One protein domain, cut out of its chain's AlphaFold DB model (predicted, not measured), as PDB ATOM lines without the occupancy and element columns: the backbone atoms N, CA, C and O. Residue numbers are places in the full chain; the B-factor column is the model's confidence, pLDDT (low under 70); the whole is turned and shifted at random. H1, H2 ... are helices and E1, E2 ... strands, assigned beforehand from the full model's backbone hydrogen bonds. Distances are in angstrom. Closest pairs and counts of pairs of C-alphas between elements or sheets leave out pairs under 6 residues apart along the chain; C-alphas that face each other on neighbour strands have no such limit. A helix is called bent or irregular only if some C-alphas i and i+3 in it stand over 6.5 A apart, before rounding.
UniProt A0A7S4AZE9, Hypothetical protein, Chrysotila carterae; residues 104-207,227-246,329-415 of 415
ATOM      1  N   GLN A 104     313.388 321.104 237.414       83.56
ATOM      2  CA  GLN A 104     312.812 319.948 238.084       83.56
ATOM      3  C   GLN A 104     311.293 320.132 238.188       83.56
ATOM      4  O   GLN A 104     310.814 320.997 238.925       83.56
ATOM      5  N   LEU A 105     310.539 319.331 237.433       90.75
ATOM      6  CA  LEU A 105     309.085 319.275 237.528       90.75
ATOM      7  C   LEU A 105     308.683 318.694 238.892       90.75
ATOM      8  O   LEU A 105     309.073 317.585 239.254       90.75
ATOM      9  N   SER A 106     307.862 319.425 239.640       93.62
ATOM     10  CA  SER A 106     307.288 318.941 240.895       93.62
ATOM     11  C   SER A 106     306.067 318.069 240.612       93.62
ATOM     12  O   SER A 106     305.023 318.556 240.178       93.62
ATOM     13  N   ARG A 107     306.170 316.767 240.880       94.38
ATOM     14  CA  ARG A 107     305.037 315.836 240.788       94.38
ATOM     15  C   ARG A 107     304.171 315.943 242.036       94.38
ATOM     16  O   ARG A 107     304.723 316.053 243.127       94.38
ATOM     17  N   PHE A 108     302.846 315.868 241.924       95.88
ATOM     18  CA  PHE A 108     301.978 315.837 243.106       95.88
ATOM     19  C   PHE A 108     300.729 314.967 242.957       95.88
ATOM     20  O   PHE A 108     300.232 314.718 241.860       95.88
ATOM     21  N   ILE A 109     300.197 314.522 244.094       95.75
ATOM     22  CA  ILE A 109     298.961 313.741 244.186       95.75
ATOM     23  C   ILE A 109     298.047 314.377 245.235       95.75
ATOM     24  O   ILE A 109     298.454 314.609 246.375       95.75
ATOM     25  N   ILE A 110     296.791 314.623 244.857       96.94
ATOM     26  CA  ILE A 110     295.744 315.108 245.762       96.94
ATOM     27  C   ILE A 110     294.930 313.913 246.263       96.94
ATOM     28  O   ILE A 110     294.153 313.324 245.514       96.94
ATOM     29  N   LEU A 111     295.074 313.566 247.536       96.12
ATOM     30  CA  LEU A 111     294.295 312.537 248.221       96.12
ATOM     31  C   LEU A 111     293.038 313.180 248.814       96.12
ATOM     32  O   LEU A 111     293.114 314.091 249.638       96.12
ATOM     33  N   THR A 112     291.861 312.745 248.370       96.69
ATOM     34  CA  THR A 112     290.596 313.399 248.736       96.69
ATOM     35  C   THR A 112     289.404 312.444 248.621       96.69
ATOM     36  O   THR A 112     289.589 311.249 248.412       96.69
ATOM     37  N   ARG A 113     288.170 312.935 248.772       95.38
ATOM     38  CA  ARG A 113     286.930 312.164 248.580       95.38
ATOM     39  C   ARG A 113     285.989 312.844 247.591       95.38
ATOM     40  O   ARG A 113     286.186 313.987 247.177       95.38
ATOM     41  N   GLN A 114     284.944 312.131 247.184       92.38
ATOM     42  CA  GLN A 114     283.858 312.743 246.434       92.38
ATOM     43  C   GLN A 114     283.161 313.796 247.308       92.38
ATOM     44  O   GLN A 114     282.791 313.513 248.441       92.38
ATOM     45  N   ARG A 115     282.897 314.980 246.736       90.06
ATOM     46  CA  ARG A 115     282.184 316.106 247.388       90.06
ATOM     47  C   ARG A 115     282.945 316.822 248.521       90.06
ATOM     48  O   ARG A 115     282.332 317.549 249.308       90.06
ATOM     49  N   SER A 116     284.272 316.742 248.497       90.88
ATOM     50  CA  SER A 116     285.219 317.474 249.358       90.88
ATOM     51  C   SER A 116     285.697 318.822 248.777       90.88
ATOM     52  O   SER A 116     286.787 319.284 249.091       90.88
ATOM     53  N   ALA A 117     284.964 319.413 247.825       89.75
ATOM     54  CA  ALA A 117     285.423 320.557 247.014       89.75
ATOM     55  C   ALA A 117     286.731 320.326 246.213       89.75
ATOM     56  O   ALA A 117     287.272 321.262 245.632       89.75
ATOM     57  N   SER A 118     287.203 319.080 246.079       92.12
ATOM     58  CA  SER A 118     288.416 318.752 245.313       92.12
ATOM     59  C   SER A 118     288.387 319.157 243.845       92.12
ATOM     60  O   SER A 118     289.424 319.489 243.283       92.12
ATOM     61  N   THR A 119     287.215 319.169 243.207       87.44
ATOM     62  CA  THR A 119     287.081 319.689 241.838       87.44
ATOM     63  C   THR A 119     287.300 321.201 241.785       87.44
ATOM     64  O   THR A 119     287.983 321.663 240.878       87.44
ATOM     65  N   THR A 120     286.788 321.958 242.765       86.25
ATOM     66  CA  THR A 120     287.059 323.399 242.896       86.25
ATOM     67  C   THR A 120     288.546 323.637 243.120       86.25
ATOM     68  O   THR A 120     289.145 324.425 242.404       86.25
ATOM     69  N   PHE A 121     289.168 322.894 244.038       92.56
ATOM     70  CA  PHE A 121     290.604 322.999 244.298       92.56
ATOM     71  C   PHE A 121     291.452 322.751 243.043       92.56
ATOM     72  O   PHE A 121     292.306 323.562 242.703       92.56
ATOM     73  N   VAL A 122     291.176 321.669 242.305       91.56
ATOM     74  CA  VAL A 122     291.870 321.369 241.040       91.56
ATOM     75  C   VAL A 122     291.634 322.458 239.993       91.56
ATOM     76  O   VAL A 122     292.550 322.796 239.250       91.56
ATOM     77  N   HIS A 123     290.426 323.023 239.927       86.31
ATOM     78  CA  HIS A 123     290.142 324.136 239.026       86.31
ATOM     79  C   HIS A 123     291.005 325.359 239.358       86.31
ATOM     80  O   HIS A 123     291.658 325.879 238.463       86.31
ATOM     81  N   LEU A 124     291.079 325.746 240.635       89.00
ATOM     82  CA  LEU A 124     291.906 326.863 241.098       89.00
ATOM     83  C   LEU A 124     293.404 326.619 240.854       89.00
ATOM     84  O   LEU A 124     294.106 327.531 240.435       89.00
ATOM     85  N   LEU A 125     293.897 325.389 241.047       93.50
ATOM     86  CA  LEU A 125     295.281 325.035 240.706       93.50
ATOM     87  C   LEU A 125     295.576 325.241 239.216       93.50
ATOM     88  O   LEU A 125     296.633 325.754 238.870       93.50
ATOM     89  N   ASN A 126     294.641 324.860 238.342       90.12
ATOM     90  CA  ASN A 126     294.804 324.964 236.891       90.12
ATOM     91  C   ASN A 126     294.712 326.399 236.344       90.12
ATOM     92  O   ASN A 126     294.992 326.593 235.161       90.12
ATOM     93  N   LEU A 127     294.335 327.387 237.165       85.38
ATOM     94  CA  LEU A 127     294.433 328.803 236.790       85.38
ATOM     95  C   LEU A 127     295.893 329.264 236.712       85.38
ATOM     96  O   LEU A 127     296.214 330.169 235.946       85.38
ATOM     97  N   HIS A 128     296.791 328.622 237.465       91.06
ATOM     98  CA  HIS A 128     298.205 328.960 237.445       91.06
ATOM     99  C   HIS A 128     298.865 328.446 236.151       91.06
ATOM    100  O   HIS A 128     298.780 327.252 235.847       91.06
ATOM    101  N   PRO A 129     299.584 329.290 235.383       89.75
ATOM    102  CA  PRO A 129     300.118 328.908 234.073       89.75
ATOM    103  C   PRO A 129     301.108 327.738 234.139       89.75
ATOM    104  O   PRO A 129     301.140 326.912 233.221       89.75
ATOM    105  N   GLU A 130     301.856 327.645 235.241       93.56
ATOM    106  CA  GLU A 130     302.882 326.623 235.482       93.56
ATOM    107  C   GLU A 130     302.395 325.367 236.226       93.56
ATOM    108  O   GLU A 130     303.200 324.475 236.510       93.56
ATOM    109  N   VAL A 131     301.106 325.277 236.572       94.31
ATOM    110  CA  VAL A 131     300.544 324.107 237.264       94.31
ATOM    111  C   VAL A 131     299.564 323.394 236.345       94.31
ATOM    112  O   VAL A 131     298.701 324.009 235.721       94.31
ATOM    113  N   ALA A 132     299.677 322.070 236.284       92.94
ATOM    114  CA  ALA A 132     298.679 321.211 235.670       92.94
ATOM    115  C   ALA A 132     298.208 320.156 236.669       92.94
ATOM    116  O   ALA A 132     298.984 319.365 237.197       92.94
ATOM    117  N   SER A 133     296.908 320.104 236.908       92.56
ATOM    118  CA  SER A 133     296.279 319.079 237.721       92.56
ATOM    119  C   SER A 133     295.162 318.419 236.932       92.56
ATOM    120  O   SER A 133     294.150 319.044 236.603       92.56
ATOM    121  N   ARG A 134     295.331 317.138 236.607       87.25
ATOM    122  CA  ARG A 134     294.243 316.342 236.039       87.25
ATOM    123  C   ARG A 134     293.290 315.894 237.140       87.25
ATOM    124  O   ARG A 134     293.636 315.803 238.314       87.25
ATOM    125  N   TRP A 135     292.051 315.617 236.753       83.38
ATOM    126  CA  TRP A 135     291.059 315.101 237.685       83.38
ATOM    127  C   TRP A 135     291.332 313.623 238.015       83.38
ATOM    128  O   TRP A 135     292.405 313.245 238.478       83.38
ATOM    129  N   GLU A 136     290.332 312.770 237.844       88.25
ATOM    130  CA  GLU A 136     290.277 311.435 238.425       88.25
ATOM    131  C   GLU A 136     290.894 310.407 237.475       88.25
ATOM    132  O   GLU A 136     290.181 309.560 236.940       88.25
ATOM    133  N   LEU A 137     292.214 310.483 237.256       90.12
ATOM    134  CA  LEU A 137     292.942 309.650 236.282       90.12
ATOM    135  C   LEU A 137     292.677 308.143 236.428       90.12
ATOM    136  O   LEU A 137     292.603 307.419 235.443       90.12
ATOM    137  N   PHE A 138     292.484 307.683 237.662       93.75
ATOM    138  CA  PHE A 138     292.250 306.278 238.012       93.75
ATOM    139  C   PHE A 138     290.760 305.928 238.198       93.75
ATOM    140  O   PHE A 138     290.413 304.849 238.682       93.75
ATOM    141  N   SER A 139     289.846 306.837 237.848       91.31
ATOM    142  CA  SER A 139     288.406 306.556 237.894       91.31
ATOM    143  C   SER A 139     287.951 305.681 236.724       91.31
ATOM    144  O   SER A 139     288.614 305.547 235.696       91.31
ATOM    145  N   GLY A 140     286.752 305.112 236.861       83.69
ATOM    146  CA  GLY A 140     286.036 304.481 235.750       83.69
ATOM    147  C   GLY A 140     285.308 305.471 234.833       83.69
ATOM    148  O   GLY A 140     284.475 305.034 234.052       83.69
ATOM    149  N   SER A 141     285.549 306.783 234.957       80.50
ATOM    150  CA  SER A 141     284.867 307.792 234.138       80.50
ATOM    151  C   SER A 141     285.319 307.752 232.675       80.50
ATOM    152  O   SER A 141     286.409 307.265 232.359       80.50
ATOM    153  N   TYR A 142     284.494 308.319 231.792       71.75
ATOM    154  CA  TYR A 142     284.809 308.485 230.372       71.75
ATOM    155  C   TYR A 142     286.088 309.313 230.155       71.75
ATOM    156  O   TYR A 142     286.979 308.895 229.422       71.75
ATOM    157  N   THR A 143     286.260 310.424 230.881       73.44
ATOM    158  CA  THR A 143     287.479 311.251 230.803       73.44
ATOM    159  C   THR A 143     288.738 310.461 231.164       73.44
ATOM    160  O   THR A 143     289.771 310.598 230.510       73.44
ATOM    161  N   ALA A 144     288.660 309.596 232.180       81.44
ATOM    162  CA  ALA A 144     289.768 308.713 232.529       81.44
ATOM    163  C   ALA A 144     290.015 307.632 231.463       81.44
ATOM    164  O   ALA A 144     291.156 307.220 231.278       81.44
ATOM    165  N   ALA A 145     288.977 307.182 230.749       80.44
ATOM    166  CA  ALA A 145     289.117 306.225 229.650       80.44
ATOM    167  C   ALA A 145     289.882 306.819 228.466       80.44
ATOM    168  O   ALA A 145     290.808 306.179 227.978       80.44
ATOM    169  N   ASN A 146     289.574 308.057 228.083       79.81
ATOM    170  CA  ASN A 146     290.296 308.741 227.007       79.81
ATOM    171  C   ASN A 146     291.768 308.962 227.370       79.81
ATOM    172  O   ASN A 146     292.650 308.718 226.554       79.81
ATOM    173  N   MET A 147     292.047 309.358 228.618       84.81
ATOM    174  CA  MET A 147     293.426 309.503 229.087       84.81
ATOM    175  C   MET A 147     294.173 308.166 229.103       84.81
ATOM    176  O   MET A 147     295.340 308.121 228.736       84.81
ATOM    177  N   ARG A 148     293.509 307.071 229.497       88.62
ATOM    178  CA  ARG A 148     294.086 305.725 229.398       88.62
ATOM    179  C   ARG A 148     294.478 305.391 227.964       88.62
ATOM    180  O   ARG A 148     295.642 305.086 227.735       88.62
ATOM    181  N   ALA A 149     293.548 305.537 227.023       84.50
ATOM    182  CA  ALA A 149     293.802 305.257 225.614       84.50
ATOM    183  C   ALA A 149     294.968 306.093 225.066       84.50
ATOM    184  O   ALA A 149     295.836 305.567 224.379       84.50
ATOM    185  N   TRP A 150     295.032 307.376 225.428       81.00
ATOM    186  CA  TRP A 150     296.100 308.264 224.975       81.00
ATOM    187  C   TRP A 150     297.477 307.929 225.567       81.00
ATOM    188  O   TRP A 150     298.494 308.126 224.913       81.00
ATOM    189  N   LEU A 151     297.514 307.362 226.774       84.81
ATOM    190  CA  LEU A 151     298.734 306.839 227.394       84.81
ATOM    191  C   LEU A 151     299.038 305.386 226.984       84.81
ATOM    192  O   LEU A 151     299.893 304.753 227.597       84.81
ATOM    193  N   GLY A 152     298.336 304.844 225.982       88.38
ATOM    194  CA  GLY A 152     298.554 303.485 225.482       88.38
ATOM    195  C   GLY A 152     298.037 302.377 226.402       88.38
ATOM    196  O   GLY A 152     298.477 301.242 226.282       88.38
ATOM    197  N   VAL A 153     297.117 302.683 227.322       88.62
ATOM    198  CA  VAL A 153     296.487 301.706 228.222       88.62
ATOM    199  C   VAL A 153     295.052 301.449 227.775       88.62
ATOM    200  O   VAL A 153     294.213 302.354 227.759       88.62
ATOM    201  N   HIS A 154     294.729 300.204 227.438       87.25
ATOM    202  CA  HIS A 154     293.477 299.873 226.756       87.25
ATOM    203  C   HIS A 154     292.265 299.908 227.682       87.25
ATOM    204  O   HIS A 154     291.154 300.245 227.269       87.25
ATOM    205  N   ASN A 155     292.442 299.534 228.949       90.62
ATOM    206  CA  ASN A 155     291.319 299.422 229.870       90.62
ATOM    207  C   ASN A 155     291.714 299.660 231.330       90.62
ATOM    208  O   ASN A 155     292.876 299.806 231.706       90.62
ATOM    209  N   ARG A 156     290.695 299.726 232.191       92.44
ATOM    210  CA  ARG A 156     290.901 299.949 233.623       92.44
ATOM    211  C   ARG A 156     291.632 298.783 234.290       92.44
ATOM    212  O   ARG A 156     292.368 299.040 235.231       92.44
ATOM    213  N   SER A 157     291.431 297.541 233.850       93.25
ATOM    214  CA  SER A 157     292.105 296.379 234.445       93.25
ATOM    215  C   SER A 157     293.617 296.477 234.263       93.25
ATOM    216  O   SER A 157     294.357 296.364 235.232       93.25
ATOM    217  N   GLU A 158     294.062 296.813 233.054       92.00
ATOM    218  CA  GLU A 158     295.469 297.054 232.732       92.00
ATOM    219  C   GLU A 158     296.044 298.246 233.514       92.00
ATOM    220  O   GLU A 158     297.088 298.125 234.152       92.00
ATOM    221  N   GLN A 159     295.309 299.367 233.581       93.69
ATOM    222  CA  GLN A 159     295.675 300.504 234.438       93.69
ATOM    223  C   GLN A 159     295.851 300.079 235.902       93.69
ATOM    224  O   GLN A 159     296.770 300.539 236.578       93.69
ATOM    225  N   GLN A 160     294.949 299.235 236.413       93.75
ATOM    226  CA  GLN A 160     295.079 298.706 237.762       93.75
ATOM    227  C   GLN A 160     296.268 297.763 237.846       93.75
ATOM    228  O   GLN A 160     296.990 297.868 238.814       93.75
ATOM    229  N   ALA A 161     296.538 296.884 236.882       90.38
ATOM    230  CA  ALA A 161     297.704 295.998 236.906       90.38
ATOM    231  C   ALA A 161     299.030 296.781 236.968       90.38
ATOM    232  O   ALA A 161     299.947 296.367 237.681       90.38
ATOM    233  N   HIS A 162     299.088 297.961 236.345       90.06
ATOM    234  CA  HIS A 162     300.305 298.760 236.181       90.06
ATOM    235  C   HIS A 162     300.171 300.201 236.713       90.06
ATOM    236  O   HIS A 162     300.464 301.161 236.005       90.06
ATOM    237  N   VAL A 163     299.750 300.365 237.976       91.81
ATOM    238  CA  VAL A 163     299.481 301.680 238.600       91.81
ATOM    239  C   VAL A 163     300.656 302.656 238.484       91.81
ATOM    240  O   VAL A 163     300.450 303.802 238.084       91.81
ATOM    241  N   SER A 164     301.869 302.219 238.837       90.25
ATOM    242  CA  SER A 164     303.063 303.071 238.800       90.25
ATOM    243  C   SER A 164     303.460 303.449 237.375       90.25
ATOM    244  O   SER A 164     303.635 304.628 237.093       90.25
ATOM    245  N   ALA A 165     303.519 302.473 236.464       86.94
ATOM    246  CA  ALA A 165     303.863 302.716 235.063       86.94
ATOM    247  C   ALA A 165     302.866 303.675 234.396       86.94
ATOM    248  O   ALA A 165     303.274 304.605 233.710       86.94
ATOM    249  N   PHE A 166     301.567 303.513 234.665       91.44
ATOM    250  CA  PHE A 166     300.544 304.421 234.152       91.44
ATOM    251  C   PHE A 166     300.714 305.862 234.667       91.44
ATOM    252  O   PHE A 166     300.571 306.818 233.904       91.44
ATOM    253  N   ALA A 167     301.016 306.035 235.959       92.00
ATOM    254  CA  ALA A 167     301.281 307.359 236.525       92.00
ATOM    255  C   ALA A 167     302.556 307.988 235.941       92.00
ATOM    256  O   ALA A 167     302.570 309.183 235.650       92.00
ATOM    257  N   ASP A 168     303.590 307.182 235.707       89.38
ATOM    258  CA  ASP A 168     304.838 307.613 235.081       89.38
ATOM    259  C   ASP A 168     304.639 308.087 233.647       89.38
ATOM    260  O   ASP A 168     305.110 309.173 233.309       89.38
ATOM    261  N   SER A 169     303.875 307.359 232.829       88.50
ATOM    262  CA  SER A 169     303.512 307.817 231.480       88.50
ATOM    263  C   SER A 169     302.794 309.170 231.517       88.50
ATOM    264  O   SER A 169     303.068 310.046 230.697       88.50
ATOM    265  N   PHE A 170     301.916 309.383 232.504       90.69
ATOM    266  CA  PHE A 170     301.271 310.680 232.707       90.69
ATOM    267  C   PHE A 170     302.270 311.787 233.088       90.69
ATOM    268  O   PHE A 170     302.178 312.896 232.562       90.69
ATOM    269  N   TRP A 171     303.230 311.525 233.977       90.50
ATOM    270  CA  TRP A 171     304.218 312.537 234.372       90.50
ATOM    271  C   TRP A 171     305.220 312.862 233.264       90.50
ATOM    272  O   TRP A 171     305.494 314.042 233.053       90.50
ATOM    273  N   GLN A 172     305.684 311.871 232.501       87.25
ATOM    274  CA  GLN A 172     306.561 312.088 231.339       87.25
ATOM    275  C   GLN A 172     305.938 313.037 230.322       87.25
ATOM    276  O   GLN A 172     306.595 313.896 229.738       87.25
ATOM    277  N   LEU A 173     304.633 312.911 230.127       85.31
ATOM    278  CA  LEU A 173     303.889 313.819 229.285       85.31
ATOM    279  C   LEU A 173     303.874 315.255 229.853       85.31
ATOM    280  O   LEU A 173     303.988 316.220 229.095       85.31
ATOM    281  N   CYS A 174     303.764 315.424 231.174       88.62
ATOM    282  CA  CYS A 174     303.895 316.745 231.791       88.62
ATOM    283  C   CYS A 174     305.302 317.331 231.599       88.62
ATOM    284  O   CYS A 174     305.425 318.528 231.354       88.62
ATOM    285  N   GLU A 175     306.348 316.504 231.687       86.69
ATOM    286  CA  GLU A 175     307.750 316.919 231.503       86.69
ATOM    287  C   GLU A 175     308.010 317.468 230.099       86.69
ATOM    288  O   GLU A 175     308.760 318.428 229.933       86.69
ATOM    289  N   ARG A 176     307.324 316.925 229.089       85.12
ATOM    290  CA  ARG A 176     307.382 317.428 227.709       85.12
ATOM    291  C   ARG A 176     306.724 318.799 227.530       85.12
ATOM    292  O   ARG A 176     306.812 319.369 226.449       85.12
ATOM    293  N   THR A 177     306.058 319.341 228.552       83.75
ATOM    294  CA  THR A 177     305.379 320.641 228.477       83.75
ATOM    295  C   THR A 177     306.263 321.740 229.089       83.75
ATOM    296  O   THR A 177     306.285 321.887 230.313       83.75
ATOM    297  N   PRO A 178     306.937 322.595 228.289       83.44
ATOM    298  CA  PRO A 178     308.040 323.446 228.770       83.44
ATOM    299  C   PRO A 178     307.663 324.492 229.831       83.44
ATOM    300  O   PRO A 178     308.520 325.006 230.552       83.44
ATOM    301  N   ARG A 179     306.375 324.849 229.901       87.75
ATOM    302  CA  ARG A 179     305.844 325.849 230.839       87.75
ATOM    303  C   ARG A 179     305.452 325.257 232.195       87.75
ATOM    304  O   ARG A 179     305.196 326.023 233.117       87.75
ATOM    305  N   LEU A 180     305.368 323.933 232.335       91.19
ATOM    306  CA  LEU A 180     304.931 323.317 233.586       91.19
ATOM    307  C   LEU A 180     306.082 323.221 234.588       91.19
ATOM    308  O   LEU A 180     307.159 322.711 234.296       91.19
ATOM    309  N   ARG A 181     305.814 323.690 235.806       93.25
ATOM    310  CA  ARG A 181     306.666 323.514 236.988       93.25
ATOM    311  C   ARG A 181     306.095 322.492 237.951       93.25
ATOM    312  O   ARG A 181     306.851 321.869 238.691       93.25
ATOM    313  N   SER A 182     304.780 322.291 237.929       95.38
ATOM    314  CA  SER A 182     304.115 321.316 238.779       95.38
ATOM    315  C   SER A 182     303.050 320.539 238.013       95.38
ATOM    316  O   SER A 182     302.244 321.131 237.295       95.38
ATOM    317  N   CYS A 183     303.034 319.212 238.168       95.12
ATOM    318  CA  CYS A 183     302.040 318.353 237.533       95.12
ATOM    319  C   CYS A 183     301.498 317.274 238.468       95.12
ATOM    320  O   CYS A 183     302.253 316.599 239.169       95.12
ATOM    321  N   GLY A 184     300.186 317.059 238.448       96.06
ATOM    322  CA  GLY A 184     299.568 316.098 239.345       96.06
ATOM    323  C   GLY A 184     298.158 315.685 238.979       96.06
ATOM    324  O   GLY A 184     297.613 316.055 237.938       96.06
ATOM    325  N   PHE A 185     297.556 314.899 239.862       95.44
ATOM    326  CA  PHE A 185     296.184 314.424 239.717       95.44
ATOM    327  C   PHE A 185     295.512 314.183 241.068       95.44
ATOM    328  O   PHE A 185     296.184 314.127 242.101       95.44
ATOM    329  N   LYS A 186     294.180 314.024 241.076       95.25
ATOM    330  CA  LYS A 186     293.429 313.681 242.297       95.25
ATOM    331  C   LYS A 186     293.034 312.203 242.363       95.25
ATOM    332  O   LYS A 186     292.622 311.591 241.377       95.25
ATOM    333  N   LEU A 187     293.096 311.645 243.567       95.44
ATOM    334  CA  LEU A 187     292.709 310.281 243.908       95.44
ATOM    335  C   LEU A 187     291.643 310.271 244.999       95.44
ATOM    336  O   LEU A 187     291.656 311.083 245.921       95.44
ATOM    337  N   MET A 188     290.732 309.310 244.887       95.25
ATOM    338  CA  MET A 188     289.624 309.096 245.809       95.25
ATOM    339  C   MET A 188     289.528 307.616 246.193       95.25
ATOM    340  O   MET A 188     290.113 306.770 245.501       95.25
ATOM    341  N   PRO A 189     288.760 307.273 247.246       94.19
ATOM    342  CA  PRO A 189     288.524 305.885 247.615       94.19
ATOM    343  C   PRO A 189     288.093 305.026 246.421       94.19
ATOM    344  O   PRO A 189     287.158 305.366 245.692       94.19
ATOM    345  N   GLY A 190     288.768 303.890 246.234       92.06
ATOM    346  CA  GLY A 190     288.432 302.900 245.211       92.06
ATOM    347  C   GLY A 190     288.889 303.227 243.785       92.06
ATOM    348  O   GLY A 190     288.551 302.457 242.881       92.06
ATOM    349  N   HIS A 191     289.638 304.317 243.575       94.62
ATOM    350  CA  HIS A 191     290.327 304.582 242.306       94.62
ATOM    351  C   HIS A 191     291.436 303.561 242.038       94.62
ATOM    352  O   HIS A 191     291.538 303.059 240.924       94.62
ATOM    353  N   ILE A 192     292.203 303.208 243.069       94.12
ATOM    354  CA  ILE A 192     293.215 302.150 243.024       94.12
ATOM    355  C   ILE A 192     292.765 301.010 243.935       94.12
ATOM    356  O   ILE A 192     292.291 301.258 245.049       94.12
ATOM    357  N   ARG A 193     292.841 299.775 243.430       91.81
ATOM    358  CA  ARG A 193     292.437 298.563 244.141       91.81
ATOM    359  C   ARG A 193     293.501 297.458 244.017       91.81
ATOM    360  O   ARG A 193     293.965 297.202 242.907       91.81
ATOM    361  N   PRO A 194     293.815 296.761 245.120       92.06
ATOM    362  CA  PRO A 194     293.395 297.083 246.487       92.06
ATOM    363  C   PRO A 194     294.126 298.352 247.016       92.06
ATOM    364  O   PRO A 194     295.090 298.797 246.385       92.06
ATOM    365  N   PRO A 195     293.642 299.017 248.087       87.50
ATOM    366  CA  PRO A 195     294.169 300.312 248.548       87.50
ATOM    367  C   PRO A 195     295.669 300.325 248.870       87.50
ATOM    368  O   PRO A 195     296.314 301.364 248.749       87.50
ATOM    369  N   GLU A 196     296.238 299.180 249.237       88.00
ATOM    370  CA  GLU A 196     297.654 299.001 249.564       88.00
ATOM    371  C   GLU A 196     298.549 299.362 248.377       88.00
ATOM    372  O   GLU A 196     299.653 299.859 248.575       88.00
ATOM    373  N   ARG A 197     298.052 299.203 247.144       90.31
ATOM    374  CA  ARG A 197     298.769 299.557 245.911       90.31
ATOM    375  C   ARG A 197     298.995 301.052 245.732       90.31
ATOM    376  O   ARG A 197     299.802 301.448 244.899       90.31
ATOM    377  N   LEU A 198     298.353 301.903 246.534       89.25
ATOM    378  CA  LEU A 198     298.672 303.333 246.561       89.25
ATOM    379  C   LEU A 198     300.153 303.589 246.877       89.25
ATOM    380  O   LEU A 198     300.697 304.588 246.416       89.25
ATOM    381  N   LYS A 199     300.818 302.676 247.599       88.38
ATOM    382  CA  LYS A 199     302.255 302.757 247.896       88.38
ATOM    383  C   LYS A 199     303.136 302.760 246.636       88.38
ATOM    384  O   LYS A 199     304.185 303.403 246.631       88.38
ATOM    385  N   GLU A 200     302.672 302.143 245.544       88.62
ATOM    386  CA  GLU A 200     303.380 302.101 244.255       88.62
ATOM    387  C   GLU A 200     303.574 303.502 243.657       88.62
ATOM    388  O   GLU A 200     304.577 303.748 242.994       88.62
ATOM    389  N   LEU A 201     302.664 304.444 243.939       89.19
ATOM    390  CA  LEU A 201     302.760 305.826 243.458       89.19
ATOM    391  C   LEU A 201     303.797 306.667 244.206       89.19
ATOM    392  O   LEU A 201     304.186 307.728 243.729       89.19
ATOM    393  N   PHE A 202     304.232 306.222 245.385       85.62
ATOM    394  CA  PHE A 202     305.149 306.969 246.249       85.62
ATOM    395  C   PHE A 202     306.558 306.374 246.265       85.62
ATOM    396  O   PHE A 202     307.367 306.724 247.120       85.62
ATOM    397  N   GLY A 203     306.858 305.466 245.333       72.75
ATOM    398  CA  GLY A 203     308.145 304.778 245.295       72.75
ATOM    399  C   GLY A 203     308.316 303.737 246.407       72.75
ATOM    400  O   GLY A 203     309.380 303.131 246.519       72.75
ATOM    401  N   ALA A 204     307.278 303.440 247.186       56.06
ATOM    402  CA  ALA A 204     307.250 302.258 248.038       56.06
ATOM    403  C   ALA A 204     306.893 301.026 247.187       56.06
ATOM    404  O   ALA A 204     305.984 300.259 247.488       56.06
ATOM    405  N   THR A 205     307.591 300.844 246.064       55.00
ATOM    406  CA  THR A 205     307.747 299.509 245.506       55.00
ATOM    407  C   THR A 205     308.646 298.795 246.482       55.00
ATOM    408  O   THR A 205     309.838 299.095 246.554       55.00
ATOM    409  N   ASP A 206     308.061 297.888 247.255       47.00
ATOM    410  CA  ASP A 206     308.858 296.854 247.868       47.00
ATOM    411  C   ASP A 206     309.767 296.310 246.768       47.00
ATOM    412  O   ASP A 206     309.295 295.823 245.737       47.00
ATOM    413  N   SER A 207     311.071 296.358 246.989       42.69
ATOM    414  CA  SER A 207     312.075 295.612 246.232       42.69
ATOM    415  C   SER A 207     311.857 294.087 246.350       42.69
ATOM    416  O   SER A 207     312.777 293.303 246.135       42.69
ATOM    417  N   GLU A 227     313.096 303.647 236.836       61.56
ATOM    418  CA  GLU A 227     314.239 303.973 237.705       61.56
ATOM    419  C   GLU A 227     314.865 305.343 237.376       61.56
ATOM    420  O   GLU A 227     315.235 306.092 238.291       61.56
ATOM    421  N   ARG A 228     314.906 305.731 236.092       60.97
ATOM    422  CA  ARG A 228     315.358 307.073 235.672       60.97
ATOM    423  C   ARG A 228     314.402 308.184 236.109       60.97
ATOM    424  O   ARG A 228     314.844 309.189 236.659       60.97
ATOM    425  N   SER A 229     313.094 307.999 235.921       60.12
ATOM    426  CA  SER A 229     312.064 308.963 236.352       60.12
ATOM    427  C   SER A 229     312.082 309.177 237.872       60.12
ATOM    428  O   SER A 229     311.903 310.287 238.389       60.12
ATOM    429  N   ARG A 230     312.328 308.111 238.636       64.81
ATOM    430  CA  ARG A 230     312.362 308.183 240.098       64.81
ATOM    431  C   ARG A 230     313.558 308.976 240.623       64.81
ATOM    432  O   ARG A 230     313.376 309.814 241.505       64.81
ATOM    433  N   THR A 231     314.751 308.721 240.091       62.38
ATOM    434  CA  THR A 231     315.987 309.387 240.536       62.38
ATOM    435  C   THR A 231     316.025 310.866 240.150       62.38
ATOM    436  O   THR A 231     316.539 311.674 240.919       62.38
ATOM    437  N   ALA A 232     315.410 311.249 239.027       70.06
ATOM    438  CA  ALA A 232     315.420 312.633 238.556       70.06
ATOM    439  C   ALA A 232     314.495 313.585 239.350       70.06
ATOM    440  O   ALA A 232     314.851 314.743 239.587       70.06
ATOM    441  N   TYR A 233     313.314 313.129 239.784       71.75
ATOM    442  CA  TYR A 233     312.269 314.040 240.294       71.75
ATOM    443  C   TYR A 233     311.850 313.813 241.750       71.75
ATOM    444  O   TYR A 233     311.033 314.573 242.269       71.75
ATOM    445  N   GLY A 234     312.385 312.787 242.422       82.88
ATOM    446  CA  GLY A 234     312.004 312.448 243.798       82.88
ATOM    447  C   GLY A 234     310.540 311.991 243.931       82.88
ATOM    448  O   GLY A 234     309.795 311.968 242.949       82.88
ATOM    449  N   PRO A 235     310.091 311.571 245.122       87.75
ATOM    450  CA  PRO A 235     308.714 311.116 245.307       87.75
ATOM    451  C   PRO A 235     307.711 312.265 245.082       87.75
ATOM    452  O   PRO A 235     308.016 313.414 245.410       87.75
ATOM    453  N   PRO A 236     306.499 311.993 244.556       91.38
ATOM    454  CA  PRO A 236     305.511 313.041 244.333       91.38
ATOM    455  C   PRO A 236     305.078 313.676 245.658       91.38
ATOM    456  O   PRO A 236     304.852 312.978 246.651       91.38
ATOM    457  N   LEU A 237     304.921 314.999 245.654       93.88
ATOM    458  CA  LEU A 237     304.356 315.789 246.743       93.88
ATOM    459  C   LEU A 237     302.925 315.332 247.044       93.88
ATOM    460  O   LEU A 237     302.172 314.934 246.149       93.88
ATOM    461  N   ARG A 238     302.513 315.419 248.307       93.62
ATOM    462  CA  ARG A 238     301.205 314.910 248.738       93.62
ATOM    463  C   ARG A 238     300.342 316.035 249.268       93.62
ATOM    464  O   ARG A 238     300.747 316.744 250.181       93.62
ATOM    465  N   ILE A 239     299.135 316.164 248.728       96.44
ATOM    466  CA  ILE A 239     298.123 317.086 249.238       96.44
ATOM    467  C   ILE A 239     296.961 316.259 249.767       96.44
ATOM    468  O   ILE A 239     296.294 315.563 249.006       96.44
ATOM    469  N   LEU A 240     296.695 316.344 251.063       96.81
ATOM    470  CA  LEU A 240     295.478 315.818 251.655       96.81
ATOM    471  C   LEU A 240     294.430 316.927 251.664       96.81
ATOM    472  O   LEU A 240     294.623 317.942 252.327       96.81
ATOM    473  N   LEU A 241     293.332 316.735 250.935       97.44
ATOM    474  CA  LEU A 241     292.198 317.657 250.950       97.44
ATOM    475  C   LEU A 241     291.011 316.976 251.628       97.44
ATOM    476  O   LEU A 241     290.299 316.175 251.004       97.44
ATOM    477  N   GLU A 242     290.840 317.287 252.908       97.19
ATOM    478  CA  GLU A 242     289.814 316.724 253.781       97.19
ATOM    479  C   GLU A 242     288.641 317.698 253.939       97.19
ATOM    480  O   GLU A 242     288.811 318.915 253.931       97.19
ATOM    481  N   ARG A 243     287.426 317.166 254.074       96.00
ATOM    482  CA  ARG A 243     286.262 317.945 254.499       96.00
ATOM    483  C   ARG A 243     286.008 317.668 255.972       96.00
ATOM    484  O   ARG A 243     285.654 316.541 256.318       96.00
ATOM    485  N   GLY A 244     286.210 318.675 256.819       94.94
ATOM    486  CA  GLY A 244     286.049 318.544 258.271       94.94
ATOM    487  C   GLY A 244     284.593 318.297 258.673       94.94
ATOM    488  O   GLY A 244     284.303 317.452 259.521       94.94
ATOM    489  N   ASN A 245     283.644 318.958 258.004       96.12
ATOM    490  CA  ASN A 245     282.215 318.748 258.209       96.12
ATOM    491  C   ASN A 245     281.712 317.533 257.405       96.12
ATOM    492  O   ASN A 245     281.080 317.660 256.346       96.12
ATOM    493  N   VAL A 246     281.979 316.336 257.934       96.56
ATOM    494  CA  VAL A 246     281.617 315.045 257.312       96.56
ATOM    495  C   VAL A 246     280.100 314.895 257.131       96.56
ATOM    496  O   VAL A 246     279.640 314.279 256.169       96.56
ATOM    497  N   PHE A 329     291.048 308.636 255.231       94.94
ATOM    498  CA  PHE A 329     291.984 309.686 255.636       94.94
ATOM    499  C   PHE A 329     293.077 309.160 256.577       94.94
ATOM    500  O   PHE A 329     294.197 309.663 256.524       94.94
ATOM    501  N   ALA A 330     292.806 308.118 257.370       93.75
ATOM    502  CA  ALA A 330     293.835 307.399 258.119       93.75
ATOM    503  C   ALA A 330     294.825 306.700 257.175       93.75
ATOM    504  O   ALA A 330     296.029 306.896 257.313       93.75
ATOM    505  N   THR A 331     294.341 305.971 256.161       90.31
ATOM    506  CA  THR A 331     295.199 305.364 255.131       90.31
ATOM    507  C   THR A 331     296.005 306.422 254.380       90.31
ATOM    508  O   THR A 331     297.209 306.271 254.227       90.31
ATOM    509  N   ALA A 332     295.383 307.524 253.954       90.19
ATOM    510  CA  ALA A 332     296.068 308.605 253.247       90.19
ATOM    511  C   ALA A 332     297.181 309.252 254.095       90.19
ATOM    512  O   ALA A 332     298.254 309.546 253.569       90.19
ATOM    513  N   LYS A 333     296.955 309.427 255.407       91.00
ATOM    514  CA  LYS A 333     297.964 309.916 256.365       91.00
ATOM    515  C   LYS A 333     299.066 308.877 256.614       91.00
ATOM    516  O   LYS A 333     300.230 309.242 256.659       91.00
ATOM    517  N   ALA A 334     298.738 307.587 256.694       88.31
ATOM    518  CA  ALA A 334     299.732 306.520 256.846       88.31
ATOM    519  C   ALA A 334     300.601 306.338 255.588       88.31
ATOM    520  O   ALA A 334     301.807 306.134 255.676       88.31
ATOM    521  N   LEU A 335     300.027 306.496 254.393       79.50
ATOM    522  CA  LEU A 335     300.804 306.573 253.152       79.50
ATOM    523  C   LEU A 335     301.742 307.788 253.159       79.50
ATOM    524  O   LEU A 335     302.786 307.762 252.508       79.50
ATOM    525  N   ALA A 336     301.404 308.831 253.927       66.25
ATOM    526  CA  ALA A 336     302.294 309.958 254.128       66.25
ATOM    527  C   ALA A 336     303.554 309.581 254.938       66.25
ATOM    528  O   ALA A 336     304.641 310.088 254.678       66.25
ATOM    529  N   SER A 337     303.475 308.631 255.863       70.12
ATOM    530  CA  SER A 337     304.663 308.181 256.601       70.12
ATOM    531  C   SER A 337     305.572 307.224 255.815       70.12
ATOM    532  O   SER A 337     306.683 306.970 256.257       70.12
ATOM    533  N   LEU A 338     305.153 306.714 254.647       69.44
ATOM    534  CA  LEU A 338     305.924 305.725 253.866       69.44
ATOM    535  C   LEU A 338     307.073 306.310 253.020       69.44
ATOM    536  O   LEU A 338     307.637 305.609 252.185       69.44
ATOM    537  N   GLY A 339     307.425 307.582 253.197       66.50
ATOM    538  CA  GLY A 339     308.564 308.178 252.500       66.50
ATOM    539  C   GLY A 339     308.793 309.638 252.867       66.50
ATOM    540  O   GLY A 339     307.931 310.276 253.468       66.50
ATOM    541  N   GLU A 340     309.933 310.172 252.434       76.31
ATOM    542  CA  GLU A 340     310.390 311.548 252.700       76.31
ATOM    543  C   GLU A 340     309.611 312.634 251.940       76.31
ATOM    544  O   GLU A 340     309.899 313.822 252.073       76.31
ATOM    545  N   SER A 341     308.623 312.259 251.120       82.88
ATOM    546  CA  SER A 341     307.797 313.257 250.435       82.88
ATOM    547  C   SER A 341     307.104 314.151 251.470       82.88
ATOM    548  O   SER A 341     306.607 313.656 252.471       82.88
ATOM    549  N   PRO A 342     307.013 315.468 251.300       90.12
ATOM    550  CA  PRO A 342     306.270 316.299 252.235       90.12
ATOM    551  C   PRO A 342     304.747 316.109 252.055       90.12
ATOM    552  O   PRO A 342     304.259 315.729 250.985       90.12
ATOM    553  N   LEU A 343     303.977 316.349 253.122       93.62
ATOM    554  CA  LEU A 343     302.508 316.311 253.120       93.62
ATOM    555  C   LEU A 343     301.941 317.696 253.441       93.62
ATOM    556  O   LEU A 343     302.205 318.249 254.506       93.62
ATOM    557  N   LEU A 344     301.084 318.210 252.565       96.12
ATOM    558  CA  LEU A 344     300.255 319.380 252.823       96.12
ATOM    559  C   LEU A 344     298.827 318.944 253.152       96.12
ATOM    560  O   LEU A 344     298.136 318.393 252.301       96.12
ATOM    561  N   HIS A 345     298.359 319.227 254.366       96.69
ATOM    562  CA  HIS A 345     296.967 318.998 254.751       96.69
ATOM    563  C   HIS A 345     296.156 320.298 254.681       96.69
ATOM    564  O   HIS A 345     296.510 321.291 255.327       96.69
ATOM    565  N   LEU A 346     295.080 320.275 253.893       97.38
ATOM    566  CA  LEU A 346     294.136 321.370 253.679       97.38
ATOM    567  C   LEU A 346     292.706 320.918 253.994       97.38
ATOM    568  O   LEU A 346     292.341 319.766 253.747       97.38
ATOM    569  N   PHE A 347     291.887 321.863 254.452       96.88
ATOM    570  CA  PHE A 347     290.455 321.667 254.644       96.88
ATOM    571  C   PHE A 347     289.655 322.329 253.527       96.88
ATOM    572  O   PHE A 347     289.917 323.469 253.143       96.88
ATOM    573  N   SER A 348     288.661 321.610 253.014       93.38
ATOM    574  CA  SER A 348     287.789 322.078 251.935       93.38
ATOM    575  C   SER A 348     286.991 323.330 252.300       93.38
ATOM    576  O   SER A 348     286.688 324.146 251.436       93.38
ATOM    577  N   GLU A 349     286.685 323.488 253.585       93.38
ATOM    578  CA  GLU A 349     285.958 324.608 254.163       93.38
ATOM    579  C   GLU A 349     286.670 325.930 253.872       93.38
ATOM    580  O   GLU A 349     286.019 326.901 253.487       93.38
ATOM    581  N   ASN A 350     288.004 325.935 253.924       93.88
ATOM    582  CA  ASN A 350     288.818 327.119 253.663       93.88
ATOM    583  C   ASN A 350     288.705 327.602 252.211       93.88
ATOM    584  O   ASN A 350     288.836 328.792 251.945       93.88
ATOM    585  N   LEU A 351     288.415 326.700 251.267       89.69
ATOM    586  CA  LEU A 351     288.197 327.055 249.860       89.69
ATOM    587  C   LEU A 351     286.839 327.729 249.626       89.69
ATOM    588  O   LEU A 351     286.588 328.244 248.541       89.69
ATOM    589  N   THR A 352     285.944 327.675 250.613       84.19
ATOM    590  CA  THR A 352     284.567 328.179 250.511       84.19
ATOM    591  C   THR A 352     284.199 329.200 251.589       84.19
ATOM    592  O   THR A 352     283.080 329.695 251.562       84.19
ATOM    593  N   ALA A 353     285.096 329.489 252.538       86.12
ATOM    594  CA  ALA A 353     284.807 330.326 253.702       86.12
ATOM    595  C   ALA A 353     284.731 331.820 253.347       86.12
ATOM    596  O   ALA A 353     283.702 332.452 253.552       86.12
ATOM    597  N   SER A 354     285.809 332.373 252.790       89.06
ATOM    598  CA  SER A 354     285.875 333.743 252.265       89.06
ATOM    599  C   SER A 354     286.914 333.820 251.139       89.06
ATOM    600  O   SER A 354     287.696 332.878 250.946       89.06
ATOM    601  N   ARG A 355     286.945 334.933 250.395       89.00
ATOM    602  CA  ARG A 355     287.953 335.174 249.345       89.00
ATOM    603  C   ARG A 355     289.365 335.151 249.932       89.00
ATOM    604  O   ARG A 355     290.249 334.516 249.363       89.00
ATOM    605  N   GLU A 356     289.559 335.786 251.080       92.38
ATOM    606  CA  GLU A 356     290.838 335.930 251.783       92.38
ATOM    607  C   GLU A 356     291.343 334.569 252.274       92.38
ATOM    608  O   GLU A 356     292.476 334.184 251.979       92.38
ATOM    609  N   VAL A 357     290.483 333.793 252.947       93.00
ATOM    610  CA  VAL A 357     290.828 332.450 253.450       93.00
ATOM    611  C   VAL A 357     291.148 331.500 252.295       93.00
ATOM    612  O   VAL A 357     292.101 330.711 252.367       93.00
ATOM    613  N   CYS A 358     290.395 331.598 251.199       93.12
ATOM    614  CA  CYS A 358     290.659 330.820 250.000       93.12
ATOM    615  C   CYS A 358     291.993 331.228 249.350       93.12
ATOM    616  O   CYS A 358     292.813 330.356 249.055       93.12
ATOM    617  N   ASN A 359     292.266 332.530 249.195       93.19
ATOM    618  CA  ASN A 359     293.527 333.040 248.644       93.19
ATOM    619  C   ASN A 359     294.732 332.585 249.473       93.19
ATOM    620  O   ASN A 359     295.697 332.078 248.902       93.19
ATOM    621  N   ALA A 360     294.656 332.684 250.803       95.56
ATOM    622  CA  ALA A 360     295.703 332.205 251.703       95.56
ATOM    623  C   ALA A 360     295.924 330.686 251.567       95.56
ATOM    624  O   ALA A 360     297.062 330.209 251.510       95.56
ATOM    625  N   THR A 361     294.837 329.920 251.443       96.31
ATOM    626  CA  THR A 361     294.887 328.464 251.242       96.31
ATOM    627  C   THR A 361     295.548 328.099 249.912       96.31
ATOM    628  O   THR A 361     296.421 327.228 249.877       96.31
ATOM    629  N   MET A 362     295.184 328.783 248.826       97.00
ATOM    630  CA  MET A 362     295.785 328.573 247.508       97.00
ATOM    631  C   MET A 362     297.247 329.025 247.469       97.00
ATOM    632  O   MET A 362     298.082 328.299 246.939       97.00
ATOM    633  N   ALA A 363     297.599 330.147 248.100       96.38
ATOM    634  CA  ALA A 363     298.988 330.596 248.204       96.38
ATOM    635  C   ALA A 363     299.868 329.562 248.923       96.38
ATOM    636  O   ALA A 363     300.974 329.261 248.470       96.38
ATOM    637  N   ARG A 364     299.357 328.950 250.000       97.62
ATOM    638  CA  ARG A 364     300.031 327.838 250.686       97.62
ATOM    639  C   ARG A 364     300.193 326.617 249.772       97.62
ATOM    640  O   ARG A 364     301.261 326.008 249.778       97.62
ATOM    641  N   ALA A 365     299.177 326.279 248.973       97.75
ATOM    642  CA  ALA A 365     299.265 325.197 247.992       97.75
ATOM    643  C   ALA A 365     300.317 325.482 246.905       97.75
ATOM    644  O   ALA A 365     301.135 324.614 246.619       97.75
ATOM    645  N   PHE A 366     300.365 326.695 246.353       97.38
ATOM    646  CA  PHE A 366     301.344 327.069 245.328       97.38
ATOM    647  C   PHE A 366     302.783 327.047 245.841       97.38
ATOM    648  O   PHE A 366     303.640 326.433 245.205       97.38
ATOM    649  N   ARG A 367     303.037 327.589 247.040       96.88
ATOM    650  CA  ARG A 367     304.361 327.486 247.684       96.88
ATOM    651  C   ARG A 367     304.778 326.032 247.879       96.88
ATOM    652  O   ARG A 367     305.912 325.672 247.580       96.88
ATOM    653  N   PHE A 368     303.856 325.184 248.335       96.94
ATOM    654  CA  PHE A 368     304.110 323.753 248.494       96.94
ATOM    655  C   PHE A 368     304.450 323.070 247.161       96.94
ATOM    656  O   PHE A 368     305.348 322.234 247.115       96.94
ATOM    657  N   LEU A 369     303.785 323.471 246.075       96.19
ATOM    658  CA  LEU A 369     304.049 323.014 244.707       96.19
ATOM    659  C   LEU A 369     305.261 323.694 244.043       96.19
ATOM    660  O   LEU A 369     305.533 323.417 242.875       96.19
ATOM    661  N   ARG A 370     305.993 324.542 244.780       95.06
ATOM    662  CA  ARG A 370     307.187 325.273 244.327       95.06
ATOM    663  C   ARG A 370     306.928 326.183 243.123       95.06
ATOM    664  O   ARG A 370     307.781 326.315 242.249       95.06
ATOM    665  N   VAL A 371     305.760 326.815 243.097       94.62
ATOM    666  CA  VAL A 371     305.412 327.861 242.129       94.62
ATOM    667  C   VAL A 371     305.039 329.152 242.852       94.62
ATOM    668  O   VAL A 371     304.654 329.137 244.026       94.62
ATOM    669  N   THR A 372     305.170 330.279 242.160       95.25
ATOM    670  CA  THR A 372     304.854 331.596 242.717       95.25
ATOM    671  C   THR A 372     303.349 331.713 242.981       95.25
ATOM    672  O   THR A 372     302.558 331.512 242.067       95.25
ATOM    673  N   PRO A 373     302.897 332.046 244.203       95.25
ATOM    674  CA  PRO A 373     301.479 332.302 244.445       95.25
ATOM    675  C   PRO A 373     300.938 333.405 243.532       95.25
ATOM    676  O   PRO A 373     301.547 334.469 243.437       95.25
ATOM    677  N   MET A 374     299.777 333.193 242.906       88.50
ATOM    678  CA  MET A 374     299.097 334.286 242.203       88.50
ATOM    679  C   MET A 374     298.462 335.228 243.233       88.50
ATOM    680  O   MET A 374     298.012 334.775 244.291       88.50
ATOM    681  N   ALA A 375     298.406 336.523 242.910       83.44
ATOM    682  CA  ALA A 375     297.865 337.554 243.796       83.44
ATOM    683  C   ALA A 375     296.381 337.321 244.149       83.44
ATOM    684  O   ALA A 375     295.965 337.585 245.274       83.44
ATOM    685  N   GLU A 376     295.589 336.777 243.217       82.31
ATOM    686  CA  GLU A 376     294.138 336.626 243.371       82.31
ATOM    687  C   GLU A 376     293.633 335.299 242.794       82.31
ATOM    688  O   GLU A 376     293.169 335.213 241.661       82.31
ATOM    689  N   ASN A 377     293.707 334.235 243.589       77.31
ATOM    690  CA  ASN A 377     293.320 332.890 243.151       77.31
ATOM    691  C   ASN A 377     291.810 332.663 243.223       77.31
ATOM    692  O   ASN A 377     291.242 331.936 242.416       77.31
ATOM    693  N   CYS A 378     291.171 333.259 244.224       84.75
ATOM    694  CA  CYS A 378     289.797 332.972 244.613       84.75
ATOM    695  C   CYS A 378     288.830 334.107 244.287       84.75
ATOM    696  O   CYS A 378     287.708 334.129 244.797       84.75
ATOM    697  N   ASP A 379     289.243 335.036 243.422       77.44
ATOM    698  CA  ASP A 379     288.301 335.948 242.795       77.44
ATOM    699  C   ASP A 379     287.486 335.189 241.749       77.44
ATOM    700  O   ASP A 379     287.831 335.103 240.569       77.44
ATOM    701  N   MET A 380     286.368 334.623 242.195       58.38
ATOM    702  CA  MET A 380     285.461 333.901 241.315       58.38
ATOM    703  C   MET A 380     284.940 334.784 240.170       58.38
ATOM    704  O   MET A 380     284.569 334.223 239.136       58.38
ATOM    705  N   ASN A 381     284.946 336.116 240.303       59.81
ATOM    706  CA  ASN A 381     284.567 337.041 239.233       59.81
ATOM    707  C   ASN A 381     285.703 337.194 238.213       59.81
ATOM    708  O   ASN A 381     285.449 337.171 237.015       59.81
ATOM    709  N   ARG A 382     286.966 337.219 238.645       53.06
ATOM    710  CA  ARG A 382     288.124 337.261 237.732       53.06
ATOM    711  C   ARG A 382     288.307 335.967 236.935       53.06
ATOM    712  O   ARG A 382     288.630 335.997 235.749       53.06
ATOM    713  N   VAL A 383     287.929 334.832 237.529       47.47
ATOM    714  CA  VAL A 383     287.809 333.545 236.818       47.47
ATOM    715  C   VAL A 383     286.736 333.593 235.699       47.47
ATOM    716  O   VAL A 383     286.595 332.626 234.954       47.47
ATOM    717  N   GLN A 384     285.934 334.666 235.569       40.84
ATOM    718  CA  GLN A 384     285.010 334.868 234.432       40.84
ATOM    719  C   GLN A 384     285.666 335.517 233.210       40.84
ATOM    720  O   GLN A 384     285.146 335.340 232.113       40.84
ATOM    721  N   LEU A 385     286.756 336.267 233.388       36.19
ATOM    722  CA  LEU A 385     287.294 337.159 232.352       36.19
ATOM    723  C   LEU A 385     288.647 336.697 231.813       36.19
ATOM    724  O   LEU A 385     288.927 336.875 230.634       36.19
ATOM    725  N   GLU A 386     289.449 336.040 232.644       36.97
ATOM    726  CA  GLU A 386     290.799 335.612 232.286       36.97
ATOM    727  C   GLU A 386     290.882 334.085 232.355       36.97
ATOM    728  O   GLU A 386     291.554 333.497 233.200       36.97
ATOM    729  N   TRP A 387     290.189 333.399 231.446       36.31
ATOM    730  CA  TRP A 387     290.852 332.231 230.873       36.31
ATOM    731  C   TRP A 387     291.967 332.811 230.001       36.31
ATOM    732  O   TRP A 387     291.637 333.506 229.043       36.31
ATOM    733  N   PRO A 388     293.260 332.571 230.285       36.72
ATOM    734  CA  PRO A 388     294.341 332.951 229.386       36.72
ATOM    735  C   PRO A 388     294.352 331.971 228.205       36.72
ATOM    736  O   PRO A 388     295.322 331.266 227.953       36.72
ATOM    737  N   CYS A 389     293.215 331.857 227.531       36.84
ATOM    738  CA  CYS A 389     293.173 331.513 226.136       36.84
ATOM    739  C   CYS A 389     293.040 332.885 225.484       36.84
ATOM    740  O   CYS A 389     291.962 333.473 225.471       36.84
ATOM    741  N   ASP A 390     294.169 333.454 225.073       33.91
ATOM    742  CA  ASP A 390     294.167 334.629 224.218       33.91
ATOM    743  C   ASP A 390     293.576 334.170 222.875       33.91
ATOM    744  O   ASP A 390     294.264 333.630 222.006       33.91
ATOM    745  N   ILE A 391     292.242 334.234 222.786       40.12
ATOM    746  CA  ILE A 391     291.410 333.646 221.722       40.12
ATOM    747  C   ILE A 391     291.733 334.264 220.354       40.12
ATOM    748  O   ILE A 391     291.378 333.689 219.326       40.12
ATOM    749  N   ALA A 392     292.455 335.385 220.317       35.69
ATOM    750  CA  ALA A 392     292.888 335.984 219.068       35.69
ATOM    751  C   ALA A 392     294.126 335.301 218.456       35.69
ATOM    752  O   ALA A 392     294.227 335.312 217.235       35.69
ATOM    753  N   ASN A 393     295.033 334.686 219.239       34.81
ATOM    754  CA  ASN A 393     296.319 334.206 218.694       34.81
ATOM    755  C   ASN A 393     296.943 332.939 219.321       34.81
ATOM    756  O   ASN A 393     297.894 332.421 218.735       34.81
ATOM    757  N   ASP A 394     296.452 332.375 220.436       39.06
ATOM    758  CA  ASP A 394     297.054 331.148 221.002       39.06
ATOM    759  C   ASP A 394     295.986 330.149 221.505       39.06
ATOM    760  O   ASP A 394     295.410 330.276 222.587       39.06
ATOM    761  N   LYS A 395     295.716 329.122 220.683       34.84
ATOM    762  CA  LYS A 395     294.695 328.060 220.852       34.84
ATOM    763  C   LYS A 395     295.013 327.052 221.977       34.84
ATOM    764  O   LYS A 395     294.967 325.847 221.751       34.84
ATOM    765  N   ARG A 396     295.420 327.488 223.173       40.66
ATOM    766  CA  ARG A 396     295.961 326.578 224.208       40.66
ATOM    767  C   ARG A 396     295.176 326.616 225.511       40.66
ATOM    768  O   ARG A 396     295.661 327.101 226.532       40.66
ATOM    769  N   CYS A 397     293.989 326.020 225.501       35.91
ATOM    770  CA  CYS A 397     293.249 325.755 226.727       35.91
ATOM    771  C   CYS A 397     293.706 324.433 227.400       35.91
ATOM    772  O   CYS A 397     294.498 323.662 226.866       35.91
ATOM    773  N   SER A 398     293.275 324.170 228.639       42.03
ATOM    774  CA  SER A 398     293.779 323.109 229.547       42.03
ATOM    775  C   SER A 398     293.855 321.675 228.975       42.03
ATOM    776  O   SER A 398     294.646 320.849 229.456       42.03
ATOM    777  N   MET A 399     293.045 321.343 227.968       35.94
ATOM    778  CA  MET A 399     293.160 320.077 227.246       35.94
ATOM    779  C   MET A 399     294.226 320.151 226.139       35.94
ATOM    780  O   MET A 399     295.056 319.249 226.055       35.94
ATOM    781  N   ASP A 400     294.301 321.268 225.416       39.44
ATOM    782  CA  ASP A 400     295.268 321.562 224.347       39.44
ATOM    783  C   ASP A 400     296.712 321.737 224.820       39.44
ATOM    784  O   ASP A 400     297.626 321.408 224.067       39.44
ATOM    785  N   LYS A 401     296.950 322.128 226.086       39.81
ATOM    786  CA  LYS A 401     298.302 322.049 226.697       39.81
ATOM    787  C   LYS A 401     298.928 320.653 226.546       39.81
ATOM    788  O   LYS A 401     300.146 320.521 226.535       39.81
ATOM    789  N   PHE A 402     298.085 319.629 226.450       36.09
ATOM    790  CA  PHE A 402     298.469 318.232 226.313       36.09
ATOM    791  C   PHE A 402     298.118 317.653 224.934       36.09
ATOM    792  O   PHE A 402     298.877 316.837 224.432       36.09
ATOM    793  N   ILE A 403     297.014 318.075 224.307       39.62
ATOM    794  CA  ILE A 403     296.532 317.525 223.027       39.62
ATOM    795  C   ILE A 403     297.294 318.084 221.820       39.62
ATOM    796  O   ILE A 403     297.602 317.308 220.920       39.62
ATOM    797  N   LEU A 404     297.667 319.371 221.804       35.59
ATOM    798  CA  LEU A 404     298.458 319.925 220.694       35.59
ATOM    799  C   LEU A 404     299.908 319.428 220.747       35.59
ATOM    800  O   LEU A 404     300.400 318.899 219.761       35.59
ATOM    801  N   ASN A 405     300.525 319.413 221.935       37.84
ATOM    802  CA  ASN A 405     301.823 318.751 222.113       37.84
ATOM    803  C   ASN A 405     301.735 317.237 221.871       37.84
ATOM    804  O   ASN A 405     302.706 316.627 221.456       37.84
ATOM    805  N   GLY A 406     300.589 316.610 222.140       35.62
ATOM    806  CA  GLY A 406     300.371 315.187 221.909       35.62
ATOM    807  C   GLY A 406     300.351 314.813 220.438       35.62
ATOM    808  O   GLY A 406     300.921 313.789 220.089       35.62
ATOM    809  N   LYS A 407     299.704 315.632 219.601       36.34
ATOM    810  CA  LYS A 407     299.637 315.415 218.156       36.34
ATOM    811  C   LYS A 407     300.974 315.737 217.486       36.34
ATOM    812  O   LYS A 407     301.460 314.901 216.743       36.34
ATOM    813  N   ASP A 408     301.613 316.846 217.860       37.69
ATOM    814  CA  ASP A 408     302.928 317.222 217.325       37.69
ATOM    815  C   ASP A 408     304.025 316.222 217.745       37.69
ATOM    816  O   ASP A 408     304.868 315.856 216.937       37.69
ATOM    817  N   VAL A 409     303.980 315.693 218.976       38.22
ATOM    818  CA  VAL A 409     304.914 314.647 219.441       38.22
ATOM    819  C   VAL A 409     304.589 313.267 218.863       38.22
ATOM    820  O   VAL A 409     305.506 312.472 218.684       38.22
ATOM    821  N   LEU A 410     303.320 312.943 218.576       36.25
ATOM    822  CA  LEU A 410     302.998 311.714 217.838       36.25
ATOM    823  C   LEU A 410     303.486 311.818 216.393       36.25
ATOM    824  O   LEU A 410     304.076 310.865 215.898       36.25
ATOM    825  N   ASP A 411     303.280 312.962 215.742       38.78
ATOM    826  CA  ASP A 411     303.710 313.202 214.364       38.78
ATOM    827  C   ASP A 411     305.251 313.204 214.253       38.78
ATOM    828  O   ASP A 411     305.778 312.644 213.293       38.78
ATOM    829  N   ASP A 412     305.977 313.710 215.260       35.88
ATOM    830  CA  ASP A 412     307.451 313.635 215.358       35.88
ATOM    831  C   ASP A 412     307.996 312.255 215.770       35.88
ATOM    832  O   ASP A 412     309.163 311.974 215.528       35.88
ATOM    833  N   LEU A 413     307.199 311.392 216.414       34.31
ATOM    834  CA  LEU A 413     307.579 309.996 216.705       34.31
ATOM    835  C   LEU A 413     307.216 309.033 215.564       34.31
ATOM    836  O   LEU A 413     307.684 307.895 215.553       34.31
ATOM    837  N   THR A 414     306.329 309.462 214.664       36.06
ATOM    838  CA  THR A 414     305.905 308.696 213.484       36.06
ATOM    839  C   THR A 414     306.761 309.031 212.253       36.06
ATOM    840  O   THR A 414     306.835 308.216 211.334       36.06
ATOM    841  N   ARG A 415     307.407 310.205 212.231       36.88
ATOM    842  CA  ARG A 415     308.525 310.536 211.330       36.88
ATOM    843  C   ARG A 415     309.836 310.001 211.888       36.88
ATOM    844  O   ARG A 415     310.696 309.650 211.052       36.88
TER     845      ARG A 415
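AT A GLANCE: This is residues 104 to 207, 227 to 246 and 329 to 415 of the 415 residues of the protein "Hypothetical protein" of Chrysotila carterae (UniProt A0A7S4AZE9). A twisted parallel sheet of five strands forms the core, with helices over both faces: H1 and H9 over one, H4 and H7 over the other. H2 and H3 sit to the outside near H4, H8 caps the start of H9, and a long tail, residues 369 to 399, leads to the last helix, H10, whose residues 410 to 414 stick out with Arg 415. The 211 printed residues hold ten named helices and five named strands, in the order E1 H1 E2 H2 H3 H4 E3 H5 H6 E4 H7 E5 H8 H9 H10; the sheet order is E2 E3 E1 E4 E5 and the class is mixed. The whole is compact, with a radius of gyration of the C-alphas of 17.1 A and spans of 47 by 45 by 31 A.

IN THESE COORDINATES: E1, residues 106 to 111, starts at C-alpha 106 (307.288, 318.941, 240.895) and is 16.2 A long. H1 is residues 118 to 125, E2 131 to 134, H2 142 to 150 and H3 156 to 161. H4, residues 163 to 175, is 18.7 A long, and E3, residues 182 to 187, is 16.7 A long. H5 is residues 195 to 202, neither bent nor irregular, but only just: C-alphas 196 and 199 are 6.2 A apart. H6 is residues 227 to 233. E4, residues 237 to 242, is 16.2 A long. H7 is residues 329 to 337, E5 343 to 347 and H8 350 to 353. H9, residues 355 to 368, is 19.8 A long and ends at C-alpha 368 (304.110, 323.753, 248.494). H10, residues 400 to 414, is 19.9 A long, ends at C-alpha 414 (305.905, 308.696, 213.484), and is neither bent nor irregular, but only just: C-alphas 401 and 404 are 6.4 A apart.

HOW THE PARTS SIT: In the sheet, E2 and E5 are edge strands. N 108 and O 183 are 2.9 A apart between E1 and E3, N 132 and O 182 2.9 A between E2 and E3, N 237 and O 107 2.7 A between E1 and E4, and N 240 and O 344 2.8 A between E4 and E5, within hydrogen-bond range. E1, H1, E2 make a split strand-helix-strand unit, two parallel strands joined through a helix with E3 between them, its crossover right-handed; E2, H2 H3 H4, E3 make an unsplit one, its strands neighbours. Helices on both faces make three layers. H7 is on the sheet at a height over the sheet of 9.7 A, over E4, and H4 at 9.2 A, over E3 and only just over E1, with 3 of its C-alphas. H9 is on the same face as H1, over none of the strands. H5 only grazes the sheet, with residues 198 to 202. H4 touches H5 with residues 163 to 167 alone, Ser 164 and Leu 201 closest by C-alphas at 5.4 A, at a shallow tilt of 34 degrees, only just short of steep, the same way. H9 touches H8 with residues 357 to 361 alone, C-alphas of Leu 351 and Cys 358 closest at 4.5 A. H4 is close to but not clearly touching H6 and H10. Every O i to N i+4 pair is within hydrogen-bond range in H1, H2, H3, H4, H6, H7 and H9; H10 has 10 of 11, H5 has 0 of 4 but 5 of 5 O i to N i+3 pairs, and H8 is too short for an O i to N i+4 pair.

THE WHOLE: The C-alphas farthest apart, of Asn 245 and Arg 415, are 54.4 A apart. Residues 208 to 226 and 247 to 328 are not printed; the gaps are 12.1 A and 11.8 A between C-alphas. The long link is H9 to H10. Mean pLDDT of the printed part is 79.6; 48 residues are under 70, among them 380 to 415.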